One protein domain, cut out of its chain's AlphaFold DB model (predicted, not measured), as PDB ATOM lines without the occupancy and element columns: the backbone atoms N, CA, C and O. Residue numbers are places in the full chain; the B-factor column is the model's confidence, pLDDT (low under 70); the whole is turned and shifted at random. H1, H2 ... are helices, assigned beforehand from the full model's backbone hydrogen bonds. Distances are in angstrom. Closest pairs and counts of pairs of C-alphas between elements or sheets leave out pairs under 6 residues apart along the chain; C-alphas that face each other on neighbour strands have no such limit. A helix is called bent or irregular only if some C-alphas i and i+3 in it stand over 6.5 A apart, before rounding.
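AT A GLANCE: This is residues 114 to 172 of the 219 residues of an uncharacterized protein of Botrytis porri (UniProt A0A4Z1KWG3). One helix of 15 residues, H3, is followed by a small helical turn, H4, near its last residue, and the rest is a loosely strung chain of loops with two more small helical turns, H1 and H2. The 17-residue loop between H2 and H3 swings out to a tip that sticks out at residues 138 to 143, at the opposite end of the long axis from H4, while H1 lies off to one side, away from the other helices. The printed part has 59 residues with four named helices, in the order H1, H2, H3, H4, and no named strand; the class is all helix, although just 29 residues, under half, are in named elements. The whole is loose, with a radius of gyration of the C-alphas of 14.2 A, and its outline is flat, spanning 41 by 33 by 18 A.

IN THESE COORDINATES: H3, residues 152 to 166, is the longest helix, 20.3 A from first to last C-alpha, beginning at C-alpha 152 at (50.386, -0.179, 6.240). It is irregular, but only just: C-alphas 161 and 164 are 6.7 A apart. H4, residues 168 to 172, measures 5.9 A and ends at C-alpha 172 at (42.012, 26.981, -2.992). H2, residues 131 to 134, measures 5.2 A. H1, residues 114 to 118, measures 6.1 A and begins at C-alpha 114 at (33.000, -2.624, -1.780).

HOW THE PARTS SIT: H3 touches no helix. It is close to H4 but not clearly touching, with 2 pairs of C-alphas within 8 A; the closest C-alphas are those of Arg 164 and Ala 170, 7.4 A apart. A tight link of 1 residue joins these two. H2 and H3 are apart, as are H2 and H4. H1 is apart from H2, H3 and H4. In H1 and H4 every O i to N i+4 pair is within hydrogen-bond range, in H3 8 of 11 are, and H2 is too short for such a pair.

THE WHOLE: The two C-alphas farthest apart are those of Gly 139 and Gly 172, at 41.5 A. Residues 138 to 143 stand free, and so do residues 163 to 172, of which 163 to 166 belong to H3 and 168 to 172 to H4. Without these stretches the body has 43 residues and spans 28 by 26 by 16 A. The printed part has no cut. Two links are long: H1 to H2, with 12 residues, and H2 to H3, with 17. The mean pLDDT of the printed part is 79.1, and confidence is low, under 70, at residues 120 to 126.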
ATOM      1  N   LEU A 114      31.835  -3.424  -1.407       77.31
ATOM      2  CA  LEU A 114      33.000  -2.624  -1.780       77.31
ATOM      3  C   LEU A 114      33.537  -1.815  -0.593       77.31
ATOM      4  O   LEU A 114      34.737  -1.838  -0.336       77.31
ATOM      5  N   ALA A 115      32.657  -1.150   0.158       79.31
ATOM      6  CA  ALA A 115      33.022  -0.375   1.334       79.31
ATOM      7  C   ALA A 115      33.726  -1.260   2.358       79.31
ATOM      8  O   ALA A 115      34.816  -0.907   2.780       79.31
ATOM      9  N   ARG A 116      33.181  -2.446   2.668       74.25
ATOM     10  CA  ARG A 116      33.821  -3.417   3.568       74.25
ATOM     11  C   ARG A 116      35.206  -3.846   3.075       74.25
ATOM     12  O   ARG A 116      36.116  -3.979   3.885       74.25
ATOM     13  N   TYR A 117      35.355  -4.075   1.772       76.12
ATOM     14  CA  TYR A 117      36.625  -4.486   1.168       76.12
ATOM     15  C   TYR A 117      37.692  -3.381   1.221       76.12
ATOM     16  O   TYR A 117      38.856  -3.669   1.486       76.12
ATOM     17  N   LEU A 118      37.298  -2.128   0.978       77.69
ATOM     18  CA  LEU A 118      38.203  -0.975   0.974       77.69
ATOM     19  C   LEU A 118      38.456  -0.407   2.377       77.69
ATOM     20  O   LEU A 118      39.490   0.213   2.620       77.69
ATOM     21  N   SER A 119      37.519  -0.590   3.306       72.19
ATOM     22  CA  SER A 119      37.621  -0.049   4.654       72.19
ATOM     23  C   SER A 119      38.591  -0.861   5.500       72.19
ATOM     24  O   SER A 119      38.403  -2.057   5.712       72.19
ATOM     25  N   ASN A 120      39.579  -0.184   6.076       68.38
ATOM     26  CA  ASN A 120      40.393  -0.732   7.153       68.38
ATOM     27  C   ASN A 120      39.606  -0.625   8.474       68.38
ATOM     28  O   ASN A 120      39.890   0.247   9.297       68.38
ATOM     29  N   GLN A 121      38.545  -1.426   8.639       62.53
ATOM     30  CA  GLN A 121      37.774  -1.437   9.887       62.53
ATOM     31  C   GLN A 121      38.620  -2.084  10.980       62.53
ATOM     32  O   GLN A 121      39.071  -3.217  10.829       62.53
ATOM     33  N   GLY A 122      38.850  -1.355  12.075       57.41
ATOM     34  CA  GLY A 122      39.578  -1.869  13.233       57.41
ATOM     35  C   GLY A 122      38.954  -3.182  13.705       57.41
ATOM     36  O   GLY A 122      37.835  -3.186  14.203       57.41
ATOM     37  N   GLY A 123      39.657  -4.291  13.480       64.31
ATOM     38  CA  GLY A 123      39.183  -5.646  13.778       64.31
ATOM     39  C   GLY A 123      39.400  -6.640  12.637       64.31
ATOM     40  O   GLY A 123      39.656  -7.811  12.904       64.31
ATOM     41  N   VAL A 124      39.390  -6.187  11.377       64.38
ATOM     42  CA  VAL A 124      39.713  -7.021  10.208       64.38
ATOM     43  C   VAL A 124      40.921  -6.412   9.496       64.38
ATOM     44  O   VAL A 124      40.883  -5.225   9.168       64.38
ATOM     45  N   PRO A 125      42.009  -7.170   9.257       64.88
ATOM     46  CA  PRO A 125      43.139  -6.638   8.507       64.88
ATOM     47  C   PRO A 125      42.673  -6.217   7.109       64.88
ATOM     48  O   PRO A 125      41.955  -6.966   6.441       64.88
ATOM     49  N   ALA A 126      43.085  -5.022   6.672       69.44
ATOM     50  CA  ALA A 126      42.851  -4.568   5.307       69.44
ATOM     51  C   ALA A 126      43.315  -5.631   4.305       69.44
ATOM     52  O   ALA A 126      44.320  -6.316   4.523       69.44
ATOM     53  N   PHE A 127      42.578  -5.762   3.201       74.94
ATOM     54  CA  PHE A 127      42.950  -6.708   2.165       74.94
ATOM     55  C   PHE A 127      44.360  -6.373   1.652       74.94
ATOM     56  O   PHE A 127      44.591  -5.241   1.221       74.94
ATOM     57  N   PRO A 128      45.315  -7.317   1.711       71.38
ATOM     58  CA  PRO A 128      46.691  -7.016   1.365       71.38
ATOM     59  C   PRO A 128      46.807  -6.762  -0.134       71.38
ATOM     60  O   PRO A 128      46.312  -7.534  -0.965       71.38
ATOM     61  N   GLU A 129      47.514  -5.696  -0.488       75.69
ATOM     62  CA  GLU A 129      47.874  -5.457  -1.875       75.69
ATOM     63  C   GLU A 129      48.759  -6.592  -2.402       75.69
ATOM     64  O   GLU A 129      49.624  -7.151  -1.717       75.69
ATOM     65  N   ARG A 130      48.522  -6.985  -3.655       75.88
ATOM     66  CA  ARG A 130      49.247  -8.104  -4.259       75.88
ATOM     67  C   ARG A 130      50.698  -7.706  -4.507       75.88
ATOM     68  O   ARG A 130      50.973  -6.877  -5.373       75.88
ATOM     69  N   LYS A 131      51.629  -8.421  -3.865       76.69
ATOM     70  CA  LYS A 131      53.082  -8.281  -4.083       76.69
ATOM     71  C   LYS A 131      53.507  -8.429  -5.548       76.69
ATOM     72  O   LYS A 131      54.514  -7.866  -5.939       76.69
ATOM     73  N   LEU A 132      52.744  -9.167  -6.356       77.25
ATOM     74  CA  LEU A 132      53.042  -9.344  -7.780       77.25
ATOM     75  C   LEU A 132      52.965  -8.028  -8.573       77.25
ATOM     76  O   LEU A 132      53.747  -7.838  -9.495       77.25
ATOM     77  N   TRP A 133      52.026  -7.145  -8.217       71.38
ATOM     78  CA  TRP A 133      51.739  -5.913  -8.964       71.38
ATOM     79  C   TRP A 133      52.257  -4.666  -8.253       71.38
ATOM     80  O   TRP A 133      52.772  -3.762  -8.900       71.38
ATOM     81  N   HIS A 134      52.152  -4.646  -6.925       78.00
ATOM     82  CA  HIS A 134      52.502  -3.494  -6.087       78.00
ATOM     83  C   HIS A 134      53.776  -3.735  -5.273       78.00
ATOM     84  O   HIS A 134      54.274  -2.849  -4.587       78.00
ATOM     85  N   GLY A 135      54.330  -4.947  -5.330       75.31
ATOM     86  CA  GLY A 135      55.599  -5.236  -4.688       75.31
ATOM     87  C   GLY A 135      56.761  -4.667  -5.476       75.31
ATOM     88  O   GLY A 135      56.826  -4.731  -6.703       75.31
ATOM     89  N   ARG A 136      57.734  -4.144  -4.736       75.94
ATOM     90  CA  ARG A 136      59.014  -3.742  -5.302       75.94
ATOM     91  C   ARG A 136      59.671  -4.947  -5.977       75.94
ATOM     92  O   ARG A 136      59.838  -5.996  -5.355       75.94
ATOM     93  N   LYS A 137      60.104  -4.776  -7.229       75.25
ATOM     94  CA  LYS A 137      60.942  -5.773  -7.905       75.25
ATOM     95  C   LYS A 137      62.260  -5.926  -7.124       75.25
ATOM     96  O   LYS A 137      62.948  -4.911  -6.936       75.25
ATOM     97  N   PRO A 138      62.611  -7.134  -6.643       72.38
ATOM     98  CA  PRO A 138      63.874  -7.352  -5.943       72.38
ATOM     99  C   PRO A 138      65.043  -6.982  -6.867       72.38
ATOM    100  O   PRO A 138      65.004  -7.271  -8.059       72.38
ATOM    101  N   GLY A 139      66.039  -6.267  -6.338       72.50
ATOM    102  CA  GLY A 139      67.199  -5.800  -7.111       72.50
ATOM    103  C   GLY A 139      66.991  -4.519  -7.932       72.50
ATOM    104  O   GLY A 139      67.921  -4.072  -8.585       72.50
ATOM    105  N   SER A 140      65.816  -3.879  -7.883       74.44
ATOM    106  CA  SER A 140      65.544  -2.670  -8.685       74.44
ATOM    107  C   SER A 140      66.311  -1.408  -8.267       74.44
ATOM    108  O   SER A 140      66.244  -0.417  -8.987       74.44
ATOM    109  N   GLY A 141      66.968  -1.378  -7.100       78.81
ATOM    110  CA  GLY A 141      67.698  -0.204  -6.586       78.81
ATOM    111  C   GLY A 141      66.823   1.004  -6.203       78.81
ATOM    112  O   GLY A 141      67.208   1.786  -5.344       78.81
ATOM    113  N   LYS A 142      65.603   1.118  -6.743       77.88
ATOM    114  CA  LYS A 142      64.680   2.243  -6.520       77.88
ATOM    115  C   LYS A 142      64.267   2.374  -5.046       77.88
ATOM    116  O   LYS A 142      64.006   1.334  -4.427       77.88
ATOM    117  N   PRO A 143      64.170   3.595  -4.490       79.06
ATOM    118  CA  PRO A 143      63.670   3.812  -3.135       79.06
ATOM    119  C   PRO A 143      62.199   3.389  -3.011       79.06
ATOM    120  O   PRO A 143      61.480   3.252  -4.003       79.06
ATOM    121  N   ILE A 144      61.749   3.142  -1.780       82.19
ATOM    122  CA  ILE A 144      60.347   2.799  -1.511       82.19
ATOM    123  C   ILE A 144      59.502   4.063  -1.703       82.19
ATOM    124  O   ILE A 144      59.718   5.053  -1.011       82.19
ATOM    125  N   SER A 145      58.538   4.014  -2.624       84.44
ATOM    126  CA  SER A 145      57.517   5.049  -2.821       84.44
ATOM    127  C   SER A 145      56.188   4.619  -2.202       84.44
ATOM    128  O   SER A 145      56.000   3.444  -1.876       84.44
ATOM    129  N   ILE A 146      55.233   5.550  -2.098       85.44
ATOM    130  CA  ILE A 146      53.874   5.232  -1.638       85.44
ATOM    131  C   ILE A 146      53.216   4.117  -2.465       85.44
ATOM    132  O   ILE A 146      52.517   3.288  -1.898       85.44
ATOM    133  N   LEU A 147      53.496   4.054  -3.773       83.38
ATOM    134  CA  LEU A 147      52.910   3.075  -4.694       83.38
ATOM    135  C   LEU A 147      53.409   1.649  -4.448       83.38
ATOM    136  O   LEU A 147      52.731   0.692  -4.805       83.38
ATOM    137  N   HIS A 148      54.613   1.501  -3.888       82.19
ATOM    138  CA  HIS A 148      55.240   0.198  -3.647       82.19
ATOM    139  C   HIS A 148      55.335  -0.151  -2.153       82.19
ATOM    140  O   HIS A 148      55.921  -1.174  -1.774       82.19
ATOM    141  N   ALA A 149      54.791   0.704  -1.285       84.19
ATOM    142  CA  ALA A 149      54.756   0.513   0.156       84.19
ATOM    143  C   ALA A 149      53.592  -0.414   0.542       84.19
ATOM    144  O   ALA A 149      52.556   0.037   1.015       84.19
ATOM    145  N   LEU A 150      53.787  -1.724   0.373       82.12
ATOM    146  CA  LEU A 150      52.797  -2.754   0.734       82.12
ATOM    147  C   LEU A 150      52.421  -2.747   2.228       82.12
ATOM    148  O   LEU A 150      51.325  -3.157   2.600       82.12
ATOM    149  N   GLU A 151      53.345  -2.318   3.093       82.62
ATOM    150  CA  GLU A 151      53.141  -2.311   4.539       82.62
ATOM    151  C   GLU A 151      52.314  -1.090   4.989       82.62
ATOM    152  O   GLU A 151      52.663   0.050   4.647       82.62
ATOM    153  N   PRO A 152      51.279  -1.270   5.838       82.31
ATOM    154  CA  PRO A 152      50.386  -0.179   6.240       82.31
ATOM    155  C   PRO A 152      51.092   0.994   6.928       82.31
ATOM    156  O   PRO A 152      50.664   2.139   6.796       82.31
ATOM    157  N   SER A 153      52.159   0.727   7.687       85.75
ATOM    158  CA  SER A 153      52.881   1.753   8.449       85.75
ATOM    159  C   SER A 153      53.702   2.691   7.541       85.75
ATOM    160  O   SER A 153      53.439   3.898   7.569       85.75
ATOM    161  N   PRO A 154      54.617   2.203   6.673       87.00
ATOM    162  CA  PRO A 154      55.269   3.028   5.652       87.00
ATOM    163  C   PRO A 154      54.281   3.739   4.726       87.00
ATOM    164  O   PRO A 154      54.408   4.946   4.519       87.00
ATOM    165  N   HIS A 155      53.248   3.041   4.241       86.19
ATOM    166  CA  HIS A 155      52.231   3.654   3.389       86.19
ATOM    167  C   HIS A 155      51.534   4.826   4.097       86.19
ATOM    168  O   HIS A 155      51.341   5.892   3.504       86.19
ATOM    169  N   ARG A 156      51.178   4.664   5.379       87.69
ATOM    170  CA  ARG A 156      50.568   5.726   6.191       87.69
ATOM    171  C   ARG A 156      51.496   6.928   6.340       87.69
ATOM    172  O   ARG A 156      51.010   8.053   6.271       87.69
ATOM    173  N   LYS A 157      52.800   6.711   6.535       90.19
ATOM    174  CA  LYS A 157      53.789   7.799   6.631       90.19
ATOM    175  C   LYS A 157      53.877   8.588   5.325       90.19
ATOM    176  O   LYS A 157      53.754   9.807   5.367       90.19
ATOM    177  N   PHE A 158      54.006   7.907   4.184       90.25
ATOM    178  CA  PHE A 158      54.057   8.574   2.878       90.25
ATOM    179  C   PHE A 158      52.762   9.323   2.555       90.25
ATOM    180  O   PHE A 158      52.819  10.471   2.126       90.25
ATOM    181  N   ARG A 159      51.597   8.717   2.830       90.12
ATOM    182  CA  ARG A 159      50.297   9.377   2.632       90.12
ATOM    183  C   ARG A 159      50.202  10.653   3.469       90.12
ATOM    184  O   ARG A 159      49.949  11.713   2.919       90.12
ATOM    185  N   ARG A 160      50.509  10.564   4.769       91.12
ATOM    186  CA  ARG A 160      50.488  11.721   5.682       91.12
ATOM    187  C   ARG A 160      51.432  12.844   5.259       91.12
ATOM    188  O   ARG A 160      51.120  14.002   5.503       91.12
ATOM    189  N   ALA A 161      52.584  12.512   4.676       89.94
ATOM    190  CA  ALA A 161      53.522  13.515   4.185       89.94
ATOM    191  C   ALA A 161      52.947  14.298   2.991       89.94
ATOM    192  O   ALA A 161      53.064  15.520   2.971       89.94
ATOM    193  N   MET A 162      52.288  13.614   2.048       86.44
ATOM    194  CA  MET A 162      51.687  14.243   0.863       86.44
ATOM    195  C   MET A 162      50.353  14.944   1.143       86.44
ATOM    196  O   MET A 162      50.046  15.930   0.487       86.44
ATOM    197  N   GLU A 163      49.580  14.479   2.129       89.75
ATOM    198  CA  GLU A 163      48.235  14.982   2.466       89.75
ATOM    199  C   GLU A 163      48.160  16.517   2.583       89.75
ATOM    200  O   GLU A 163      47.155  17.126   2.236       89.75
ATOM    201  N   ARG A 164      49.242  17.161   3.037       86.69
ATOM    202  CA  ARG A 164      49.317  18.620   3.216       86.69
ATOM    203  C   ARG A 164      49.125  19.403   1.914       86.69
ATOM    204  O   ARG A 164      48.516  20.470   1.951       86.69
ATOM    205  N   ALA A 165      49.609  18.862   0.797       82.81
ATOM    206  CA  ALA A 165      49.458  19.463  -0.527       82.81
ATOM    207  C   ALA A 165      48.014  19.378  -1.054       82.81
ATOM    208  O   ALA A 165      47.655  20.111  -1.962       82.81
ATOM    209  N   PHE A 166      47.173  18.531  -0.449       85.25
ATOM    210  CA  PHE A 166      45.778  18.308  -0.840       85.25
ATOM    211  C   PHE A 166      44.778  18.845   0.197       85.25
ATOM    212  O   PHE A 166      43.630  18.408   0.254       85.25
ATOM    213  N   THR A 167      45.208  19.771   1.058       89.12
ATOM    214  CA  THR A 167      44.296  20.466   1.980       89.12
ATOM    215  C   THR A 167      43.435  21.473   1.224       89.12
ATOM    216  O   THR A 167      43.878  22.024   0.225       89.12
ATOM    217  N   GLU A 168      42.237  21.779   1.726       86.44
ATOM    218  CA  GLU A 168      41.345  22.786   1.119       86.44
ATOM    219  C   GLU A 168      42.050  24.134   0.914       86.44
ATOM    220  O   GLU A 168      41.919  24.760  -0.128       86.44
ATOM    221  N   ARG A 169      42.888  24.542   1.876       83.12
ATOM    222  CA  ARG A 169      43.701  25.759   1.770       83.12
ATOM    223  C   ARG A 169      44.769  25.672   0.674       83.12
ATOM    224  O   ARG A 169      45.046  26.680   0.038       83.12
ATOM    225  N   ALA A 170      45.390  24.505   0.489       81.44
ATOM    226  CA  ALA A 170      46.359  24.293  -0.583       81.44
ATOM    227  C   ALA A 170      45.668  24.262  -1.954       81.44
ATOM    228  O   ALA A 170      46.154  24.902  -2.875       81.44
ATOM    229  N   ALA A 171      44.508  23.603  -2.060       78.94
ATOM    230  CA  ALA A 171      43.718  23.527  -3.289       78.94
ATOM    231  C   ALA A 171      43.105  24.884  -3.683       78.94
ATOM    232  O   ALA A 171      43.166  25.266  -4.843       78.94
ATOM    233  N   GLY A 172      42.582  25.654  -2.724       77.75
ATOM    234  CA  GLY A 172      42.012  26.981  -2.992       77.75
ATOM    235  C   GLY A 172      43.050  28.024  -3.424       77.75
ATOM    236  O   GLY A 172      42.697  29.030  -4.026       77.75
TER     237      GLY A 172